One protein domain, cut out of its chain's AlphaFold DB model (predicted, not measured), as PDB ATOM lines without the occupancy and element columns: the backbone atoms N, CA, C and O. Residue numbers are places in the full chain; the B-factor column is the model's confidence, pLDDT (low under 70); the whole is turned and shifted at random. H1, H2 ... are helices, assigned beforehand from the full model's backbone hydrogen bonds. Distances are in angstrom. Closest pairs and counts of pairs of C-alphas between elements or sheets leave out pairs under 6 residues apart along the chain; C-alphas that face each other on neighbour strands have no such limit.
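What this domain is: This is residues 49 to 101 of the 101 residues of an uncharacterized protein of Jeotgalibacillus soli (UniProt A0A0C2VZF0). Helix H1 forms the middle of a drawn-out, rod-like chain, with the looped stretch of residues 49 to 70 gathered at its beginning. Beyond its other end a short link leads to H2, which turns across the long axis and makes no contact with H1. The printed part has 53 residues with two named helices, H1 then H2, and no named strand; it is all helix by class, though only 23 residues are in named elements. It is extended, with a radius of gyration of the C-alphas of 16.1 A and spans of 46 by 22 by 10 A.

Where its parts are: H1, residues 71 to 82, is 16.5 A long and begins at C-alpha 71 (210.081, 173.564, 91.891). H2, residues 89 to 99, is 15.5 A long and ends at C-alpha 99 (210.907, 187.222, 124.194).

How they stand to each other: H1 and H2 are apart, joined by a short link of 6 residues. In both helices every O i to N i+4 pair is within hydrogen-bond range.

The domain as a whole: The C-alphas of Glu 50 and Lys 101, the two farthest apart, are 49.4 A from each other. Residues 78 to 85, 87 to 93 and 96 to 101 stand free. The printed part has no cut, and pLDDT is under 70 at residues 84 to 87 and 101.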
ATOM      1  N   SER A  49     212.999 178.339  82.474       74.75
ATOM      2  CA  SER A  49     213.129 176.890  82.404       74.75
ATOM      3  C   SER A  49     211.761 176.234  82.515       74.75
ATOM      4  O   SER A  49     211.223 176.073  83.604       74.75
ATOM      5  N   GLU A  50     211.225 175.784  81.378       81.81
ATOM      6  CA  GLU A  50     209.984 174.996  81.313       81.81
ATOM      7  C   GLU A  50     210.046 173.735  82.199       81.81
ATOM      8  O   GLU A  50     209.030 173.262  82.699       81.81
ATOM      9  N   LYS A  51     211.253 173.213  82.448       83.00
ATOM     10  CA  LYS A  51     211.468 172.060  83.329       83.00
ATOM     11  C   LYS A  51     211.096 172.359  84.778       83.00
ATOM     12  O   LYS A  51     210.543 171.502  85.453       83.00
ATOM     13  N   VAL A  52     211.386 173.566  85.257       84.88
ATOM     14  CA  VAL A  52     211.138 173.960  86.650       84.88
ATOM     15  C   VAL A  52     209.636 174.001  86.958       84.88
ATOM     16  O   VAL A  52     209.236 173.662  88.070       84.88
ATOM     17  N   ASP A  53     208.816 174.329  85.959       85.69
ATOM     18  CA  ASP A  53     207.351 174.358  86.063       85.69
ATOM     19  C   ASP A  53     206.707 172.964  85.967       85.69
ATOM     20  O   ASP A  53     205.520 172.801  86.240       85.69
ATOM     21  N   GLN A  54     207.463 171.952  85.536       89.00
ATOM     22  CA  GLN A  54     206.966 170.588  85.321       89.00
ATOM     23  C   GLN A  54     207.516 169.587  86.337       89.00
ATOM     24  O   GLN A  54     206.930 168.524  86.543       89.00
ATOM     25  N   GLU A  55     208.649 169.904  86.956       92.06
ATOM     26  CA  GLU A  55     209.284 169.062  87.958       92.06
ATOM     27  C   GLU A  55     208.735 169.368  89.353       92.06
ATOM     28  O   GLU A  55     208.597 170.524  89.756       92.06
ATOM     29  N   GLU A  56     208.450 168.306  90.103       93.75
ATOM     30  CA  GLU A  56     208.006 168.400  91.491       93.75
ATOM     31  C   GLU A  56     209.118 168.953  92.401       93.75
ATOM     32  O   GLU A  56     210.318 168.803  92.127       93.75
ATOM     33  N   SER A  57     208.705 169.599  93.494       93.88
ATOM     34  CA  SER A  57     209.575 170.092  94.557       93.88
ATOM     35  C   SER A  57     210.545 169.009  95.032       93.88
ATOM     36  O   SER A  57     210.185 167.853  95.254       93.88
ATOM     37  N   VAL A  58     211.800 169.404  95.255       91.81
ATOM     38  CA  VAL A  58     212.852 168.511  95.773       91.81
ATOM     39  C   VAL A  58     212.497 167.985  97.171       91.81
ATOM     40  O   VAL A  58     212.896 166.881  97.547       91.81
ATOM     41  N   ASN A  59     211.710 168.755  97.921       91.56
ATOM     42  CA  ASN A  59     211.340 168.453  99.296       91.56
ATOM     43  C   ASN A  59     209.997 167.719  99.411       91.56
ATOM     44  O   ASN A  59     209.631 167.320 100.513       91.56
ATOM     45  N   ALA A  60     209.302 167.445  98.300       92.81
ATOM     46  CA  ALA A  60     207.990 166.787  98.296       92.81
ATOM     47  C   ALA A  60     207.960 165.426  99.018       92.81
ATOM     48  O   ALA A  60     206.946 165.037  99.592       92.81
ATOM     49  N   ALA A  61     209.079 164.694  99.021       93.06
ATOM     50  CA  ALA A  61     209.188 163.410  99.720       93.06
ATOM     51  C   ALA A  61     209.376 163.542 101.244       93.06
ATOM     52  O   ALA A  61     209.216 162.560 101.969       93.06
ATOM     53  N   GLN A  62     209.778 164.719 101.716       92.25
ATOM     54  CA  GLN A  62     210.169 164.980 103.104       92.25
ATOM     55  C   GLN A  62     209.120 165.826 103.831       92.25
ATOM     56  O   GLN A  62     208.869 165.604 105.013       92.25
ATOM     57  N   GLU A  63     208.485 166.754 103.116       91.31
ATOM     58  CA  GLU A  63     207.544 167.734 103.649       91.31
ATOM     59  C   GLU A  63     206.189 167.576 102.956       91.31
ATOM     60  O   GLU A  63     206.077 167.644 101.731       91.31
ATOM     61  N   ALA A  64     205.137 167.362 103.746       90.94
ATOM     62  CA  ALA A  64     203.793 167.159 103.210       90.94
ATOM     63  C   ALA A  64     203.265 168.419 102.512       90.94
ATOM     64  O   ALA A  64     202.449 168.336 101.598       90.94
ATOM     65  N   GLU A  65     203.736 169.587 102.939       87.69
ATOM     66  CA  GLU A  65     203.382 170.883 102.387       87.69
ATOM     67  C   GLU A  65     204.059 171.189 101.044       87.69
ATOM     68  O   GLU A  65     203.626 172.115 100.355       87.69
ATOM     69  N   GLU A  66     205.094 170.424 100.696       92.19
ATOM     70  CA  GLU A  66     205.834 170.500  99.433       92.19
ATOM     71  C   GLU A  66     205.328 169.478  98.403       92.19
ATOM     72  O   GLU A  66     205.633 169.584  97.215       92.19
ATOM     73  N   ALA A  67     204.533 168.496  98.839       93.81
ATOM     74  CA  ALA A  67     203.961 167.479  97.968       93.81
ATOM     75  C   ALA A  67     203.006 168.102  96.936       93.81
ATOM     76  O   ALA A  67     202.056 168.810  97.284       93.81
ATOM     77  N   GLY A  68     203.241 167.819  95.654       91.94
ATOM     78  CA  GLY A  68     202.469 168.386  94.548       91.94
ATOM     79  C   GLY A  68     202.796 169.842  94.194       91.94
ATOM     80  O   GLY A  68     202.178 170.368  93.268       91.94
ATOM     81  N   LEU A  69     203.749 170.491  94.876       93.06
ATOM     82  CA  LEU A  69     204.300 171.770  94.422       93.06
ATOM     83  C   LEU A  69     205.312 171.535  93.305       93.06
ATOM     84  O   LEU A  69     206.101 170.590  93.353       93.06
ATOM     85  N   THR A  70     205.330 172.424  92.315       94.50
ATOM     86  CA  THR A  70     206.442 172.477  91.360       94.50
ATOM     87  C   THR A  70     207.685 173.060  92.034       94.50
ATOM     88  O   THR A  70     207.603 173.697  93.092       94.50
ATOM     89  N   LYS A  71     208.857 172.897  91.418       92.19
ATOM     90  CA  LYS A  71     210.081 173.564  91.891       92.19
ATOM     91  C   LYS A  71     209.935 175.088  91.926       92.19
ATOM     92  O   LYS A  71     210.491 175.713  92.827       92.19
ATOM     93  N   LEU A  72     209.193 175.679  90.984       91.12
ATOM     94  CA  LEU A  72     208.915 177.118  90.992       91.12
ATOM     95  C   LEU A  72     208.039 177.512  92.187       91.12
ATOM     96  O   LEU A  72     208.358 178.464  92.900       91.12
ATOM     97  N   ASP A  73     206.954 176.771  92.419       92.75
ATOM     98  CA  ASP A  73     206.015 177.061  93.507       92.75
ATOM     99  C   ASP A  73     206.682 176.918  94.879       92.75
ATOM    100  O   ASP A  73     206.479 177.759  95.755       92.75
ATOM    101  N   SER A  74     207.521 175.893  95.043       93.69
ATOM    102  CA  SER A  74     208.350 175.686  96.234       93.69
ATOM    103  C   SER A  74     209.277 176.879  96.497       93.69
ATOM    104  O   SER A  74     209.295 177.427  97.600       93.69
ATOM    105  N   ALA A  75     209.981 177.366  95.467       90.38
ATOM    106  CA  ALA A  75     210.863 178.526  95.591       90.38
ATOM    107  C   ALA A  75     210.094 179.796  95.997       90.38
ATOM    108  O   ALA A  75     210.500 180.502  96.920       90.38
ATOM    109  N   TYR A  76     208.944 180.066  95.372       89.31
ATOM    110  CA  TYR A  76     208.125 181.224  95.739       89.31
ATOM    111  C   TYR A  76     207.518 181.118  97.131       89.31
ATOM    112  O   TYR A  76     207.421 182.126  97.833       89.31
ATOM    113  N   ARG A  77     207.121 179.918  97.549       89.69
ATOM    114  CA  ARG A  77     206.658 179.670  98.910       89.69
ATOM    115  C   ARG A  77     207.759 179.973  99.922       89.69
ATOM    116  O   ARG A  77     207.485 180.667 100.900       89.69
ATOM    117  N   ALA A  78     208.977 179.491  99.686       88.94
ATOM    118  CA  ALA A  78     210.125 179.757 100.548       88.94
ATOM    119  C   ALA A  78     210.423 181.262 100.636       88.94
ATOM    120  O   ALA A  78     210.570 181.792 101.738       88.94
ATOM    121  N   ASP A  79     210.407 181.971  99.503       86.81
ATOM    122  CA  ASP A  79     210.559 183.430  99.469       86.81
ATOM    123  C   ASP A  79     209.453 184.136 100.271       86.81
ATOM    124  O   ASP A  79     209.715 185.077 101.021       86.81
ATOM    125  N   TRP A  80     208.202 183.688 100.150       84.56
ATOM    126  CA  TRP A  80     207.081 184.239 100.914       84.56
ATOM    127  C   TRP A  80     207.220 184.001 102.417       84.56
ATOM    128  O   TRP A  80     206.997 184.924 103.199       84.56
ATOM    129  N   GLN A  81     207.613 182.796 102.828       84.12
ATOM    130  CA  GLN A  81     207.850 182.468 104.233       84.12
ATOM    131  C   GLN A  81     209.027 183.260 104.811       84.12
ATOM    132  O   GLN A  81     208.925 183.773 105.923       84.12
ATOM    133  N   ALA A  82     210.110 183.429 104.050       84.31
ATOM    134  CA  ALA A  82     211.267 184.224 104.457       84.31
ATOM    135  C   ALA A  82     210.915 185.708 104.653       84.31
ATOM    136  O   ALA A  82     211.441 186.364 105.551       84.31
ATOM    137  N   ASN A  83     209.980 186.228 103.855       78.44
ATOM    138  CA  ASN A  83     209.448 187.583 104.004       78.44
ATOM    139  C   ASN A  83     208.388 187.711 105.118       78.44
ATOM    140  O   ASN A  83     207.916 188.818 105.381       78.44
ATOM    141  N   GLY A  84     208.000 186.604 105.758       69.31
ATOM    142  CA  GLY A  84     206.958 186.529 106.784       69.31
ATOM    143  C   GLY A  84     207.387 186.932 108.200       69.31
ATOM    144  O   GLY A  84     206.619 186.718 109.132       69.31
ATOM    145  N   PHE A  85     208.580 187.504 108.394       62.22
ATOM    146  CA  PHE A  85     208.964 188.129 109.670       62.22
ATOM    147  C   PHE A  85     208.135 189.421 109.864       62.22
ATOM    148  O   PHE A  85     207.923 190.121 108.870       62.22
ATOM    149  N   PRO A  86     207.623 189.736 111.074       61.12
ATOM    150  CA  PRO A  86     206.564 190.726 111.325       61.12
ATOM    151  C   PRO A  86     206.713 192.005 110.496       61.12
ATOM    152  O   PRO A  86     207.632 192.799 110.697       61.12
ATOM    153  N   GLN A  87     205.788 192.209 109.557       65.19
ATOM    154  CA  GLN A  87     205.777 193.400 108.698       65.19
ATOM    155  C   GLN A  87     205.026 194.565 109.350       65.19
ATOM    156  O   GLN A  87     205.071 195.691 108.848       65.19
ATOM    157  N   THR A  88     204.343 194.322 110.472       71.38
ATOM    158  CA  THR A  88     203.611 195.354 111.205       71.38
ATOM    159  C   THR A  88     204.254 195.659 112.553       71.38
ATOM    160  O   THR A  88     204.777 194.788 113.243       71.38
ATOM    161  N   HIS A  89     204.189 196.931 112.958       74.31
ATOM    162  CA  HIS A  89     204.697 197.382 114.257       74.31
ATOM    163  C   HIS A  89     204.056 196.620 115.430       74.31
ATOM    164  O   HIS A  89     204.718 196.356 116.424       74.31
ATOM    165  N   GLN A  90     202.789 196.221 115.278       78.31
ATOM    166  CA  GLN A  90     202.055 195.457 116.279       78.31
ATOM    167  C   GLN A  90     202.632 194.048 116.477       78.31
ATOM    168  O   GLN A  90     202.861 193.646 117.612       78.31
ATOM    169  N   GLU A  91     202.898 193.310 115.398       76.19
ATOM    170  CA  GLU A  91     203.465 191.958 115.499       76.19
ATOM    171  C   GLU A  91     204.900 191.994 116.050       76.19
ATOM    172  O   GLU A  91     205.294 191.092 116.786       76.19
ATOM    173  N   MET A  92     205.664 193.060 115.767       78.50
ATOM    174  CA  MET A  92     206.971 193.278 116.403       78.50
ATOM    175  C   MET A  92     206.841 193.487 117.918       78.50
ATOM    176  O   MET A  92     207.565 192.854 118.679       78.50
ATOM    177  N   GLU A  93     205.897 194.318 118.371       82.69
ATOM    178  CA  GLU A  93     205.651 194.509 119.807       82.69
ATOM    179  C   GLU A  93     205.186 193.226 120.511       82.69
ATOM    180  O   GLU A  93     205.467 193.034 121.695       82.69
ATOM    181  N   GLU A  94     204.404 192.383 119.837       83.75
ATOM    182  CA  GLU A  94     203.925 191.110 120.386       83.75
ATOM    183  C   GLU A  94     205.081 190.110 120.543       83.75
ATOM    184  O   GLU A  94     205.237 189.545 121.626       83.75
ATOM    185  N   LEU A  95     205.962 189.997 119.545       81.88
ATOM    186  CA  LEU A  95     207.193 189.198 119.625       81.88
ATOM    187  C   LEU A  95     208.150 189.690 120.720       81.88
ATOM    188  O   LEU A  95     208.637 188.890 121.514       81.88
ATOM    189  N   GLU A  96     208.370 191.003 120.835       84.62
ATOM    190  CA  GLU A  96     209.206 191.580 121.900       84.62
ATOM    191  C   GLU A  96     208.656 191.274 123.304       84.62
ATOM    192  O   GLU A  96     209.422 191.069 124.250       84.62
ATOM    193  N   LYS A  97     207.326 191.233 123.460       87.69
ATOM    194  CA  LYS A  97     206.659 190.859 124.720       87.69
ATOM    195  C   LYS A  97     206.769 189.361 125.011       87.69
ATOM    196  O   LYS A  97     206.782 188.988 126.183       87.69
ATOM    197  N   GLU A  98     206.822 188.514 123.985       82.06
ATOM    198  CA  GLU A  98     207.033 187.070 124.120       82.06
ATOM    199  C   GLU A  98     208.490 186.723 124.459       82.06
ATOM    200  O   GLU A  98     208.710 185.866 125.311       82.06
ATOM    201  N   GLU A  99     209.476 187.423 123.889       79.50
ATOM    202  CA  GLU A  99     210.907 187.222 124.194       79.50
ATOM    203  C   GLU A  99     211.311 187.682 125.605       79.50
ATOM    204  O   GLU A  99     212.276 187.174 126.176       79.50
ATOM    205  N   GLN A 100     210.594 188.647 126.188       75.56
ATOM    206  CA  GLN A 100     210.869 189.175 127.534       75.56
ATOM    207  C   GLN A 100     210.235 188.360 128.676       75.56
ATOM    208  O   GLN A 100     210.337 188.761 129.841       75.56
ATOM    209  N   LYS A 101     209.557 187.252 128.369       56.28
ATOM    210  CA  LYS A 101     208.760 186.465 129.316       56.28
ATOM    211  C   LYS A 101     209.435 185.151 129.696       56.28
ATOM    212  O   LYS A 101     209.317 184.786 130.889       56.28
TER     213      LYS A 101